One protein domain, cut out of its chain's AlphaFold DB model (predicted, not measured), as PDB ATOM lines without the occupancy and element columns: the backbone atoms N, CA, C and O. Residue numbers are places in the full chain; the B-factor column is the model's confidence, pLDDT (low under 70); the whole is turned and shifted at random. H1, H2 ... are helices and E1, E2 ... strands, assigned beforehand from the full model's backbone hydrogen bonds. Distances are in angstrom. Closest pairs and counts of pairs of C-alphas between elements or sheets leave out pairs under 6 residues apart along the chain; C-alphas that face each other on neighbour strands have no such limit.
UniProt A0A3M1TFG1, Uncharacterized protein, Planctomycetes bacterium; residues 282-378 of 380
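This is residues 282 to 378 of the 380 residues of an uncharacterized protein of Planctomycetes bacterium (UniProt A0A3M1TFG1). A twisted sheet of four strands forms a slab, with helix H1 covering one face over E3 and E4 and the other face bare of helices. The long E3-E4 hairpin runs along the domain, and a helical hairpin of H2 and H3 extends the body past the end where E3 begins and E4 ends, with the small H4 packed on H3. The printed part has 97 residues, with four named strands and four named helices in the order E1, E2, H1, H2, H3, H4, E3, E4; the sheet's order is E2, E1, E3, E4, all antiparallel. The class is mixed, helices and strands; the whole is compact, with a radius of gyration of the C-alphas of 14.5 A, yet elongated in outline, 44 by 28 by 22 A.

In the sheet, E3 is residues 355 to 363, 25.1 A long, and E4 is residues 369 to 377, 25.8 A, ending at C-alpha 377 (12.392, -5.889, 44.669). E1, residues 282 to 284, begins at C-alpha 282 (1.226, -10.954, 49.909) and measures 6.7 A; E2, residues 291 to 298, measures 19.9 A. H1 is residues 299 to 311, 18.6 A; H2 is residues 315 to 323, 12.4 A; H3 is residues 329 to 342, 20.1 A; H4 is residues 348 to 351, 5.6 A.

E3 and E4, a hairpin, are antiparallel at 160 degrees, with N 357 and O 375 2.9 A apart, within hydrogen-bond range. E1 and E3 are antiparallel at 156 degrees, with N 282 and O 358 at 2.9 A. E2 and E1, also a hairpin, stand at 165 degrees, with N 283 and O 293 at 2.8 A. H1 is on the sheet at a height of 8.2 A, over E3 and E4, slantwise to the strands at 40 degrees to E4 on the local plane; the C-alphas of Ala 299 and Val 361 are its closest to E3, 6.1 A apart. H1 and H3 lie on one face of the sheet, two layers, helices on a sheet, and are near each other. H2 only grazes the sheet with residues 315 to 318. H3, with residues 329 to 333 alone, touches H2, closest at the C-alphas of Leu 321 and Leu 329, 5.7 A; this helical hairpin has a shallow tilt of 30 degrees, opposite ways. H3 and H4 only just touch, with 3 pairs of C-alphas within 8 A, the closest being Arg 337 and Leu 351, 7.4 A. H4 is not on the sheet. Every O i to N i+4 pair is within hydrogen-bond range in H2 and H3, 8 of 9 in H1, and H4 is too short for one.

The C-alphas farthest apart, of Arg 325 and Gly 367, are 44.5 A apart. The printed part has no cut and no long link. Mean pLDDT of the printed part is 86.9; residue 289 is under 70.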
ATOM      1  N   ALA A 282       1.225 -10.134  51.105       83.06
ATOM      2  CA  ALA A 282       1.226 -10.954  49.909       83.06
ATOM      3  C   ALA A 282       2.445 -10.692  49.039       83.06
ATOM      4  O   ALA A 282       2.893  -9.557  48.896       83.06
ATOM      5  N   VAL A 283       2.937 -11.760  48.425       84.88
ATOM      6  CA  VAL A 283       4.105 -11.753  47.550       84.88
ATOM      7  C   VAL A 283       3.709 -12.364  46.216       84.88
ATOM      8  O   VAL A 283       3.137 -13.454  46.167       84.88
ATOM      9  N   THR A 284       3.989 -11.662  45.125       86.75
ATOM     10  CA  THR A 284       3.707 -12.099  43.750       86.75
ATOM     11  C   THR A 284       4.905 -11.822  42.849       86.75
ATOM     12  O   THR A 284       5.824 -11.095  43.223       86.75
ATOM     13  N   ARG A 285       4.903 -12.375  41.633       87.38
ATOM     14  CA  ARG A 285       5.753 -11.857  40.551       87.38
ATOM     15  C   ARG A 285       5.041 -10.677  39.867       87.38
ATOM     16  O   ARG A 285       3.805 -10.669  39.824       87.38
ATOM     17  N   PRO A 286       5.763  -9.697  39.291       86.00
ATOM     18  CA  PRO A 286       5.140  -8.636  38.508       86.00
ATOM     19  C   PRO A 286       4.215  -9.192  37.419       86.00
ATOM     20  O   PRO A 286       4.599 -10.061  36.643       86.00
ATOM     21  N   GLY A 287       2.972  -8.706  37.386       79.81
ATOM     22  CA  GLY A 287       1.961  -9.130  36.410       79.81
ATOM     23  C   GLY A 287       1.321 -10.499  36.671       79.81
ATOM     24  O   GLY A 287       0.361 -10.841  35.983       79.81
ATOM     25  N   ALA A 288       1.787 -11.263  37.664       78.00
ATOM     26  CA  ALA A 288       1.226 -12.573  37.972       78.00
ATOM     27  C   ALA A 288      -0.126 -12.470  38.692       78.00
ATOM     28  O   ALA A 288      -0.332 -11.654  39.595       78.00
ATOM     29  N   SER A 289      -1.058 -13.348  38.317       68.06
ATOM     30  CA  SER A 289      -2.306 -13.542  39.053       68.06
ATOM     31  C   SER A 289      -2.081 -14.345  40.338       68.06
ATOM     32  O   SER A 289      -2.712 -14.024  41.343       68.06
ATOM     33  N   THR A 290      -1.160 -15.312  40.324       72.44
ATOM     34  CA  THR A 290      -0.887 -16.233  41.437       72.44
ATOM     35  C   THR A 290       0.080 -15.645  42.467       72.44
ATOM     36  O   THR A 290       1.021 -14.923  42.126       72.44
ATOM     37  N   TYR A 291      -0.152 -15.964  43.739       76.62
ATOM     38  CA  TYR A 291       0.730 -15.596  44.840       76.62
ATOM     39  C   TYR A 291       1.840 -16.625  45.029       76.62
ATOM     40  O   TYR A 291       1.597 -17.823  44.936       76.62
ATOM     41  N   LEU A 292       3.040 -16.136  45.329       77.69
ATOM     42  CA  LEU A 292       4.160 -16.960  45.782       77.69
ATOM     43  C   LEU A 292       4.038 -17.250  47.278       77.69
ATOM     44  O   LEU A 292       4.318 -18.353  47.719       77.69
ATOM     45  N   LYS A 293       3.612 -16.245  48.054       76.62
ATOM     46  CA  LYS A 293       3.456 -16.349  49.504       76.62
ATOM     47  C   LYS A 293       2.358 -15.417  49.994       76.62
ATOM     48  O   LYS A 293       2.247 -14.281  49.525       76.62
ATOM     49  N   ILE A 294       1.560 -15.891  50.946       75.00
ATOM     50  CA  ILE A 294       0.545 -15.105  51.649       75.00
ATOM     51  C   ILE A 294       0.701 -15.396  53.135       75.00
ATOM     52  O   ILE A 294       0.690 -16.554  53.534       75.00
ATOM     53  N   VAL A 295       0.845 -14.351  53.947       73.94
ATOM     54  CA  VAL A 295       0.971 -14.486  55.403       73.94
ATOM     55  C   VAL A 295       0.051 -13.486  56.080       73.94
ATOM     56  O   VAL A 295      -0.007 -12.314  55.693       73.94
ATOM     57  N   ARG A 296      -0.652 -13.927  57.121       75.00
ATOM     58  CA  ARG A 296      -1.442 -13.046  57.975       75.00
ATOM     59  C   ARG A 296      -0.620 -12.669  59.201       75.00
ATOM     60  O   ARG A 296      -0.029 -13.506  59.865       75.00
ATOM     61  N   VAL A 297      -0.546 -11.384  59.513       75.56
ATOM     62  CA  VAL A 297       0.204 -10.896  60.678       75.56
ATOM     63  C   VAL A 297      -0.579  -9.805  61.386       75.56
ATOM     64  O   VAL A 297      -1.515  -9.229  60.838       75.56
ATOM     65  N   ARG A 298      -0.188  -9.478  62.616       81.44
ATOM     66  CA  ARG A 298      -0.715  -8.299  63.313       81.44
ATOM     67  C   ARG A 298      -0.246  -7.016  62.614       81.44
ATOM     68  O   ARG A 298       0.891  -6.938  62.144       81.44
ATOM     69  N   ALA A 299      -1.080  -5.981  62.610       85.56
ATOM     70  CA  ALA A 299      -0.783  -4.690  61.984       85.56
ATOM     71  C   ALA A 299       0.510  -4.023  62.497       85.56
ATOM     72  O   ALA A 299       1.218  -3.374  61.726       85.56
ATOM     73  N   SER A 300       0.867  -4.214  63.771       84.31
ATOM     74  CA  SER A 300       2.156  -3.774  64.333       84.31
ATOM     75  C   SER A 300       3.364  -4.421  63.645       84.31
ATOM     76  O   SER A 300       4.297  -3.713  63.265       84.31
ATOM     77  N   VAL A 301       3.324  -5.738  63.427       82.88
ATOM     78  CA  VAL A 301       4.374  -6.495  62.723       82.88
ATOM     79  C   VAL A 301       4.454  -6.054  61.266       82.88
ATOM     80  O   VAL A 301       5.538  -5.747  60.773       82.88
ATOM     81  N   ALA A 302       3.309  -5.920  60.591       85.12
ATOM     82  CA  ALA A 302       3.281  -5.425  59.218       85.12
ATOM     83  C   ALA A 302       3.864  -4.014  59.085       85.12
ATOM     84  O   ALA A 302       4.645  -3.785  58.173       85.12
ATOM     85  N   ARG A 303       3.576  -3.084  60.010       88.06
ATOM     86  CA  ARG A 303       4.204  -1.745  60.008       88.06
ATOM     87  C   ARG A 303       5.722  -1.812  60.105       88.06
ATOM     88  O   ARG A 303       6.409  -1.064  59.413       88.06
ATOM     89  N   GLN A 304       6.246  -2.662  60.986       86.00
ATOM     90  CA  GLN A 304       7.692  -2.842  61.121       86.00
ATOM     91  C   GLN A 304       8.292  -3.397  59.826       86.00
ATOM     92  O   GLN A 304       9.306  -2.881  59.356       86.00
ATOM     93  N   TYR A 305       7.626  -4.382  59.222       84.69
ATOM     94  CA  TYR A 305       8.051  -4.976  57.960       84.69
ATOM     95  C   TYR A 305       7.992  -3.977  56.796       84.69
ATOM     96  O   TYR A 305       8.980  -3.822  56.086       84.69
ATOM     97  N   SER A 306       6.909  -3.205  56.652       88.12
ATOM     98  CA  SER A 306       6.803  -2.136  55.649       88.12
ATOM     99  C   SER A 306       7.935  -1.118  55.780       88.12
ATOM    100  O   SER A 306       8.599  -0.828  54.793       88.12
ATOM    101  N   ARG A 307       8.254  -0.655  56.999       89.81
ATOM    102  CA  ARG A 307       9.392   0.259  57.236       89.81
ATOM    103  C   ARG A 307      10.743  -0.353  56.863       89.81
ATOM    104  O   ARG A 307      11.654   0.364  56.454       89.81
ATOM    105  N   TYR A 308      10.910  -1.661  57.051       88.19
ATOM    106  CA  TYR A 308      12.112  -2.371  56.612       88.19
ATOM    107  C   TYR A 308      12.188  -2.436  55.077       88.19
ATOM    108  O   TYR A 308      13.232  -2.130  54.497       88.19
ATOM    109  N   LEU A 309      11.072  -2.741  54.412       90.25
ATOM    110  CA  LEU A 309      10.977  -2.785  52.951       90.25
ATOM    111  C   LEU A 309      11.150  -1.410  52.291       90.25
ATOM    112  O   LEU A 309      11.768  -1.323  51.235       90.25
ATOM    113  N   GLU A 310      10.671  -0.330  52.912       90.56
ATOM    114  CA  GLU A 310      10.901   1.051  52.450       90.56
ATOM    115  C   GLU A 310      12.391   1.386  52.361       90.56
ATOM    116  O   GLU A 310      12.828   2.048  51.421       90.56
ATOM    117  N   LYS A 311      13.175   0.898  53.330       89.50
ATOM    118  CA  LYS A 311      14.631   1.079  53.377       89.50
ATOM    119  C   LYS A 311      15.383   0.127  52.454       89.50
ATOM    120  O   LYS A 311      16.563   0.351  52.205       89.50
ATOM    121  N   THR A 312      14.732  -0.938  51.992       91.38
ATOM    122  CA  THR A 312      15.349  -1.904  51.086       91.38
ATOM    123  C   THR A 312      15.443  -1.276  49.691       91.38
ATOM    124  O   THR A 312      14.419  -0.826  49.158       91.38
ATOM    125  N   PRO A 313      16.645  -1.212  49.089       90.69
ATOM    126  CA  PRO A 313      16.825  -0.663  47.751       90.69
ATOM    127  C   PRO A 313      15.959  -1.406  46.737       90.69
ATOM    128  O   PRO A 313      15.940  -2.635  46.698       90.69
ATOM    129  N   ASP A 314      15.219  -0.653  45.926       90.69
ATOM    130  CA  ASP A 314      14.508  -1.237  44.795       90.69
ATOM    131  C   ASP A 314      15.460  -1.528  43.637       90.69
ATOM    132  O   ASP A 314      16.617  -1.102  43.596       90.69
ATOM    133  N   ARG A 315      14.931  -2.260  42.662       88.19
ATOM    134  CA  ARG A 315      15.657  -2.674  41.467       88.19
ATOM    135  C   ARG A 315      16.340  -1.498  40.735       88.19
ATOM    136  O   ARG A 315      17.532  -1.605  40.439       88.19
ATOM    137  N   PRO A 316      15.687  -0.339  40.494       90.94
ATOM    138  CA  PRO A 316      16.372   0.830  39.937       90.94
ATOM    139  C   PRO A 316      17.528   1.351  40.802       90.94
ATOM    140  O   PRO A 316      18.550   1.767  40.250       90.94
ATOM    141  N   ALA A 317      17.397   1.346  42.131       91.19
ATOM    142  CA  ALA A 317      18.475   1.755  43.028       91.19
ATOM    143  C   ALA A 317      19.680   0.802  42.954       91.19
ATOM    144  O   ALA A 317      20.809   1.282  42.829       91.19
ATOM    145  N   ILE A 318      19.454  -0.519  42.932       93.38
ATOM    146  CA  ILE A 318      20.518  -1.526  42.759       93.38
ATOM    147  C   ILE A 318      21.288  -1.288  41.455       93.38
ATOM    148  O   ILE A 318      22.516  -1.168  41.475       93.38
ATOM    149  N   ARG A 319      20.582  -1.097  40.333       91.62
ATOM    150  CA  ARG A 319      21.207  -0.798  39.031       91.62
ATOM    151  C   ARG A 319      22.090   0.445  39.068       91.62
ATOM    152  O   ARG A 319      23.190   0.437  38.520       91.62
ATOM    153  N   ARG A 320      21.637   1.517  39.731       93.50
ATOM    154  CA  ARG A 320      22.425   2.756  39.880       93.50
ATOM    155  C   ARG A 320      23.671   2.541  40.733       93.50
ATOM    156  O   ARG A 320      24.729   3.055  40.378       93.50
ATOM    157  N   LEU A 321      23.558   1.804  41.838       93.94
ATOM    158  CA  LEU A 321      24.698   1.473  42.698       93.94
ATOM    159  C   LEU A 321      25.739   0.644  41.938       93.94
ATOM    160  O   LEU A 321      26.930   0.947  42.025       93.94
ATOM    161  N   ARG A 322      25.288  -0.327  41.133       93.75
ATOM    162  CA  ARG A 322      26.140  -1.160  40.273       93.75
ATOM    163  C   ARG A 322      26.843  -0.336  39.196       93.75
ATOM    164  O   ARG A 322      28.065  -0.401  39.085       93.75
ATOM    165  N   ALA A 323      26.106   0.513  38.478       93.88
ATOM    166  CA  ALA A 323      26.670   1.398  37.454       93.88
ATOM    167  C   ALA A 323      27.736   2.357  38.015       93.88
ATOM    168  O   ALA A 323      28.719   2.658  37.344       93.88
ATOM    169  N   ARG A 324      27.563   2.814  39.260       94.19
ATOM    170  CA  ARG A 324      28.498   3.719  39.949       94.19
ATOM    171  C   ARG A 324      29.631   3.004  40.687       94.19
ATOM    172  O   ARG A 324      30.445   3.689  41.297       94.19
ATOM    173  N   ARG A 325      29.670   1.665  40.678       91.62
ATOM    174  CA  ARG A 325      30.605   0.854  41.483       91.62
ATOM    175  C   ARG A 325      30.619   1.287  42.959       91.62
ATOM    176  O   ARG A 325      31.675   1.418  43.571       91.62
ATOM    177  N   SER A 326      29.434   1.563  43.510       94.38
ATOM    178  CA  SER A 326      29.297   2.061  44.882       94.38
ATOM    179  C   SER A 326      29.758   1.010  45.902       94.38
ATOM    180  O   SER A 326      29.355  -0.150  45.783       94.38
ATOM    181  N   PRO A 327      30.505   1.394  46.955       92.25
ATOM    182  CA  PRO A 327      30.864   0.483  48.046       92.25
ATOM    183  C   PRO A 327      29.640  -0.023  48.829       92.25
ATOM    184  O   PRO A 327      29.716  -1.033  49.525       92.25
ATOM    185  N   GLU A 328      28.489   0.642  48.704       92.88
ATOM    186  CA  GLU A 328      27.244   0.250  49.375       92.88
ATOM    187  C   GLU A 328      26.503  -0.897  48.669       92.88
ATOM    188  O   GLU A 328      25.556  -1.448  49.236       92.88
ATOM    189  N   LEU A 329      26.924  -1.281  47.454       93.19
ATOM    190  CA  LEU A 329      26.236  -2.281  46.634       93.19
ATOM    191  C   LEU A 329      26.091  -3.622  47.361       93.19
ATOM    192  O   LEU A 329      24.984  -4.135  47.455       93.19
ATOM    193  N   ALA A 330      27.169  -4.153  47.945       92.69
ATOM    194  CA  ALA A 330      27.132  -5.454  48.620       92.69
ATOM    195  C   ALA A 330      26.110  -5.485  49.772       92.69
ATOM    196  O   ALA A 330      25.363  -6.448  49.938       92.69
ATOM    197  N   LYS A 331      26.024  -4.392  50.542       93.38
ATOM    198  CA  LYS A 331      25.046  -4.245  51.627       93.38
ATOM    199  C   LYS A 331      23.616  -4.170  51.087       93.38
ATOM    200  O   LYS A 331      22.717  -4.777  51.665       93.38
ATOM    201  N   ALA A 332      23.406  -3.434  49.999       91.94
ATOM    202  CA  ALA A 332      22.112  -3.314  49.336       91.94
ATOM    203  C   ALA A 332      21.627  -4.664  48.778       91.94
ATOM    204  O   ALA A 332      20.491  -5.068  49.029       91.94
ATOM    205  N   GLU A 333      22.501  -5.401  48.091       93.31
ATOM    206  CA  GLU A 333      22.190  -6.732  47.561       93.31
ATOM    207  C   GLU A 333      21.902  -7.731  48.691       93.31
ATOM    208  O   GLU A 333      20.953  -8.509  48.599       93.31
ATOM    209  N   GLN A 334      22.643  -7.666  49.803       92.25
ATOM    210  CA  GLN A 334      22.378  -8.487  50.988       92.25
ATOM    211  C   GLN A 334      20.990  -8.221  51.588       92.25
ATOM    212  O   GLN A 334      20.315  -9.162  52.011       92.25
ATOM    213  N   GLN A 335      20.538  -6.963  51.620       91.81
ATOM    214  CA  GLN A 335      19.193  -6.618  52.093       91.81
ATOM    215  C   GLN A 335      18.108  -7.221  51.194       91.81
ATOM    216  O   GLN A 335      17.156  -7.807  51.706       91.81
ATOM    217  N   VAL A 336      18.269  -7.146  49.870       91.44
ATOM    218  CA  VAL A 336      17.330  -7.771  48.923       91.44
ATOM    219  C   VAL A 336      17.328  -9.295  49.088       91.44
ATOM    220  O   VAL A 336      16.260  -9.887  49.234       91.44
ATOM    221  N   ARG A 337      18.504  -9.930  49.171       91.81
ATOM    222  CA  ARG A 337      18.644 -11.380  49.410       91.81
ATOM    223  C   ARG A 337      17.954 -11.825  50.702       91.81
ATOM    224  O   ARG A 337      17.312 -12.871  50.725       91.81
ATOM    225  N   ALA A 338      18.034 -11.023  51.765       88.12
ATOM    226  CA  ALA A 338      17.345 -11.309  53.023       88.12
ATOM    227  C   ALA A 338      15.814 -11.317  52.865       88.12
ATOM    228  O   ALA A 338      15.146 -12.160  53.463       88.12
ATOM    229  N   VAL A 339      15.260 -10.422  52.039       87.81
ATOM    230  CA  VAL A 339      13.820 -10.412  51.738       87.81
ATOM    231  C   VAL A 339      13.413 -11.651  50.940       87.81
ATOM    232  O   VAL A 339      12.429 -12.285  51.304       87.81
ATOM    233  N   TYR A 340      14.182 -12.027  49.914       88.94
ATOM    234  CA  TYR A 340      13.930 -13.231  49.109       88.94
ATOM    235  C   TYR A 340      13.960 -14.502  49.963       88.94
ATOM    236  O   TYR A 340      13.022 -15.296  49.932       88.94
ATOM    237  N   LYS A 341      14.961 -14.623  50.842       86.31
ATOM    238  CA  LYS A 341      15.041 -15.721  51.811       86.31
ATOM    239  C   LYS A 341      13.827 -15.771  52.745       86.31
ATOM    240  O   LYS A 341      13.348 -16.853  53.046       86.31
ATOM    241  N   ALA A 342      13.312 -14.625  53.198       77.94
ATOM    242  CA  ALA A 342      12.128 -14.578  54.065       77.94
ATOM    243  C   ALA A 342      10.831 -15.015  53.353       77.94
ATOM    244  O   ALA A 342       9.832 -15.335  54.002       77.94
ATOM    245  N   VAL A 343      10.818 -15.028  52.021       77.12
ATOM    246  CA  VAL A 343       9.682 -15.496  51.217       77.12
ATOM    247  C   VAL A 343       9.950 -16.854  50.565       77.12
ATOM    248  O   VAL A 343       9.266 -17.201  49.611       77.12
ATOM    249  N   ASP A 344      10.923 -17.600  51.099       80.50
ATOM    250  CA  ASP A 344      11.328 -18.951  50.679       80.50
ATOM    251  C   ASP A 344      11.835 -19.040  49.229       80.50
ATOM    252  O   ASP A 344      11.843 -20.098  48.609       80.50
ATOM    253  N   LEU A 345      12.327 -17.918  48.697       83.31
ATOM    254  CA  LEU A 345      13.031 -17.853  47.419       83.31
ATOM    255  C   LEU A 345      14.534 -17.857  47.693       83.31
ATOM    256  O   LEU A 345      15.149 -16.813  47.922       83.31
ATOM    257  N   THR A 346      15.118 -19.050  47.765       80.81
ATOM    258  CA  THR A 346      16.513 -19.236  48.197       80.81
ATOM    259  C   THR A 346      17.482 -19.520  47.057       80.81
ATOM    260  O   THR A 346      18.686 -19.589  47.307       80.81
ATOM    261  N   ARG A 347      16.999 -19.714  45.827       84.56
ATOM    262  CA  ARG A 347      17.860 -20.015  44.678       84.56
ATOM    263  C   ARG A 347      18.410 -18.718  44.088       84.56
ATOM    264  O   ARG A 347      17.706 -17.715  44.048       84.56
ATOM    265  N   GLU A 348      19.650 -18.727  43.592       81.00
ATOM    266  CA  GLU A 348      20.232 -17.533  42.943       81.00
ATOM    267  C   GLU A 348      19.386 -17.074  41.743       81.00
ATOM    268  O   GLU A 348      19.128 -15.886  41.604       81.00
ATOM    269  N   GLU A 349      18.849 -18.017  40.958       83.75
ATOM    270  CA  GLU A 349      17.958 -17.745  39.815       83.75
ATOM    271  C   GLU A 349      16.665 -16.994  40.182       83.75
ATOM    272  O   GLU A 349      16.017 -16.392  39.320       83.75
ATOM    273  N   ASP A 350      16.254 -17.016  41.456       84.06
ATOM    274  CA  ASP A 350      15.087 -16.259  41.894       84.06
ATOM    275  C   ASP A 350      15.364 -14.761  41.930       84.06
ATOM    276  O   ASP A 350      14.432 -13.989  41.711       84.06
ATOM    277  N   LEU A 351      16.609 -14.346  42.180       82.31
ATOM    278  CA  LEU A 351      16.998 -12.943  42.366       82.31
ATOM    279  C   LEU A 351      16.964 -12.134  41.063       82.31
ATOM    280  O   LEU A 351      16.760 -10.912  41.105       82.31
ATOM    281  N   ASP A 352      17.085 -12.829  39.932       81.81
ATOM    282  CA  ASP A 352      16.931 -12.295  38.573       81.81
ATOM    283  C   ASP A 352      15.451 -12.016  38.246       81.81
ATOM    284  O   ASP A 352      15.085 -11.226  37.369       81.81
ATOM    285  N   ARG A 353      14.539 -12.644  38.999       88.06
ATOM    286  CA  ARG A 353      13.094 -12.530  38.812       88.06
ATOM    287  C   ARG A 353      12.503 -11.618  39.887       88.06
ATOM    288  O   ARG A 353      12.332 -12.058  41.019       88.06
ATOM    289  N   PRO A 354      12.083 -10.384  39.566       90.94
ATOM    290  CA  PRO A 354      11.542  -9.475  40.569       90.94
ATOM    291  C   PRO A 354      10.330 -10.057  41.310       90.94
ATOM    292  O   PRO A 354       9.541 -10.833  40.758       90.94
ATOM    293  N   VAL A 355      10.155  -9.623  42.555       91.38
ATOM    294  CA  VAL A 355       8.974  -9.891  43.379       91.38
ATOM    295  C   VAL A 355       8.288  -8.585  43.740       91.38
ATOM    296  O   VAL A 355       8.933  -7.553  43.915       91.38
ATOM    297  N   VAL A 356       6.970  -8.640  43.878       91.06
ATOM    298  CA  VAL A 356       6.134  -7.547  44.363       91.06
ATOM    299  C   VAL A 356       5.566  -7.956  45.709       91.06
ATOM    300  O   VAL A 356       4.893  -8.980  45.815       91.06
ATOM    301  N   ILE A 357       5.819  -7.136  46.722       88.94
ATOM    302  CA  ILE A 357       5.242  -7.296  48.055       88.94
ATOM    303  C   ILE A 357       4.123  -6.275  48.219       88.94
ATOM    304  O   ILE A 357       4.337  -5.086  47.975       88.94
ATOM    305  N   GLU A 358       2.947  -6.736  48.639       87.69
ATOM    306  CA  GLU A 358       1.738  -5.936  48.834       87.69
ATOM    307  C   GLU A 358       1.157  -6.158  50.234       87.69
ATOM    308  O   GLU A 358       1.025  -7.291  50.701       87.69
ATOM    309  N   VAL A 359       0.781  -5.070  50.907       86.44
ATOM    310  CA  VAL A 359       0.058  -5.107  52.184       86.44
ATOM    311  C   VAL A 359      -0.751  -3.837  52.379       86.44
ATOM    312  O   VAL A 359      -0.377  -2.763  51.914       86.44
ATOM    313  N   ARG A 360      -1.870  -3.950  53.091       85.88
ATOM    314  CA  ARG A 360      -2.673  -2.812  53.535       85.88
ATOM    315  C   ARG A 360      -2.585  -2.684  55.044       85.88
ATOM    316  O   ARG A 360      -2.975  -3.593  55.773       85.88
ATOM    317  N   VAL A 361      -2.052  -1.560  55.503       87.88
ATOM    318  CA  VAL A 361      -1.732  -1.349  56.911       87.88
ATOM    319  C   VAL A 361      -2.691  -0.327  57.525       87.88
ATOM    320  O   VAL A 361      -2.799   0.788  57.013       87.88
ATOM    321  N   PRO A 362      -3.377  -0.665  58.628       89.12
ATOM    322  CA  PRO A 362      -4.204   0.264  59.382       89.12
ATOM    323  C   PRO A 362      -3.467   1.535  59.796       89.12
ATOM    324  O   PRO A 362      -2.362   1.485  60.351       89.12
ATOM    325  N   THR A 363      -4.126   2.668  59.578       90.06
ATOM    326  CA  THR A 363      -3.691   4.002  59.998       90.06
ATOM    327  C   THR A 363      -4.899   4.854  60.399       90.06
ATOM    328  O   THR A 363      -6.043   4.528  60.081       90.06
ATOM    329  N   VAL A 364      -4.638   5.940  61.123       88.62
ATOM    330  CA  VAL A 364      -5.624   6.940  61.573       88.62
ATOM    331  C   VAL A 364      -5.384   8.325  60.971       88.62
ATOM    332  O   VAL A 364      -6.133   9.255  61.272       88.62
ATOM    333  N   ASP A 365      -4.358   8.474  60.135       83.31
ATOM    334  CA  ASP A 365      -4.025   9.754  59.513       83.31
ATOM    335  C   ASP A 365      -5.155  10.222  58.577       83.31
ATOM    336  O   ASP A 365      -5.608   9.482  57.702       83.31
ATOM    337  N   ALA A 366      -5.681  11.427  58.808       83.31
ATOM    338  CA  ALA A 366      -6.900  11.940  58.169       83.31
ATOM    339  C   ALA A 366      -8.139  11.006  58.271       83.31
ATOM    340  O   ALA A 366      -9.054  11.067  57.441       83.31
ATOM    341  N   GLY A 367      -8.188  10.143  59.292       89.50
ATOM    342  CA  GLY A 367      -9.249   9.161  59.525       89.50
ATOM    343  C   GLY A 367      -8.753   7.715  59.461       89.50
ATOM    344  O   GLY A 367      -7.729   7.402  58.860       89.50
ATOM    345  N   ILE A 368      -9.506   6.817  60.089       90.12
ATOM    346  CA  ILE A 368      -9.275   5.375  60.096       90.12
ATOM    347  C   ILE A 368      -9.415   4.846  58.671       90.12
ATOM    348  O   ILE A 368     -10.500   4.883  58.084       90.12
ATOM    349  N   HIS A 369      -8.312   4.340  58.132       88.75
ATOM    350  CA  HIS A 369      -8.261   3.714  56.819       88.75
ATOM    351  C   HIS A 369      -7.094   2.723  56.732       88.75
ATOM    352  O   HIS A 369      -6.349   2.520  57.692       88.75
ATOM    353  N   LEU A 370      -6.944   2.090  55.570       86.12
ATOM    354  CA  LEU A 370      -5.824   1.201  55.288       86.12
ATOM    355  C   LEU A 370      -4.899   1.849  54.269       86.12
ATOM    356  O   LEU A 370      -5.301   2.067  53.122       86.12
ATOM    357  N   LEU A 371      -3.661   2.101  54.667       87.69
ATOM    358  CA  LEU A 371      -2.637   2.612  53.776       87.69
ATOM    359  C   LEU A 371      -2.104   1.459  52.911       87.69
ATOM    360  O   LEU A 371      -1.608   0.473  53.471       87.69
ATOM    361  N   PRO A 372      -2.216   1.531  51.573       88.06
ATOM    362  CA  PRO A 372      -1.597   0.544  50.709       88.06
ATOM    363  C   PRO A 372      -0.082   0.730  50.713       88.06
ATOM    364  O   PRO A 372       0.430   1.836  50.554       88.06
ATOM    365  N   PHE A 373       0.629  -0.379  50.848       89.69
ATOM    366  CA  PHE A 373       2.061  -0.469  50.651       89.69
ATOM    367  C   PHE A 373       2.334  -1.488  49.550       89.69
ATOM    368  O   PHE A 373       1.849  -2.622  49.607       89.69
ATOM    369  N   ARG A 374       3.123  -1.081  48.556       90.44
ATOM    370  CA  ARG A 374       3.586  -1.945  47.476       90.44
ATOM    371  C   ARG A 374       5.037  -1.628  47.147       90.44
ATOM    372  O   ARG A 374       5.371  -0.468  46.916       90.44
ATOM    373  N   LYS A 375       5.882  -2.654  47.084       91.12
ATOM    374  CA  LYS A 375       7.299  -2.518  46.718       91.12
ATOM    375  C   LYS A 375       7.703  -3.652  45.785       91.12
ATOM    376  O   LYS A 375       7.406  -4.811  46.061       91.12
ATOM    377  N   GLU A 376       8.369  -3.303  44.689       92.94
ATOM    378  CA  GLU A 376       9.018  -4.261  43.794       92.94
ATOM    379  C   GLU A 376      10.508  -4.363  44.143       92.94
ATOM    380  O   GLU A 376      11.179  -3.340  44.308       92.94
ATOM    381  N   LEU A 377      11.016  -5.587  44.270       90.94
ATOM    382  CA  LEU A 377      12.392  -5.889  44.669       90.94
ATOM    383  C   LEU A 377      13.022  -6.906  43.714       90.94
ATOM    384  O   LEU A 377      12.359  -7.845  43.279       90.94
ATOM    385  N   GLY A 378      14.317  -6.759  43.437       90.12
ATOM    386  CA  GLY A 378      15.114  -7.663  42.600       90.12
ATOM    387  C   GLY A 378      16.544  -7.145  42.448       90.12
ATOM    388  O   GLY A 378      16.792  -5.966  42.723       90.12
TER     389      GLY A 378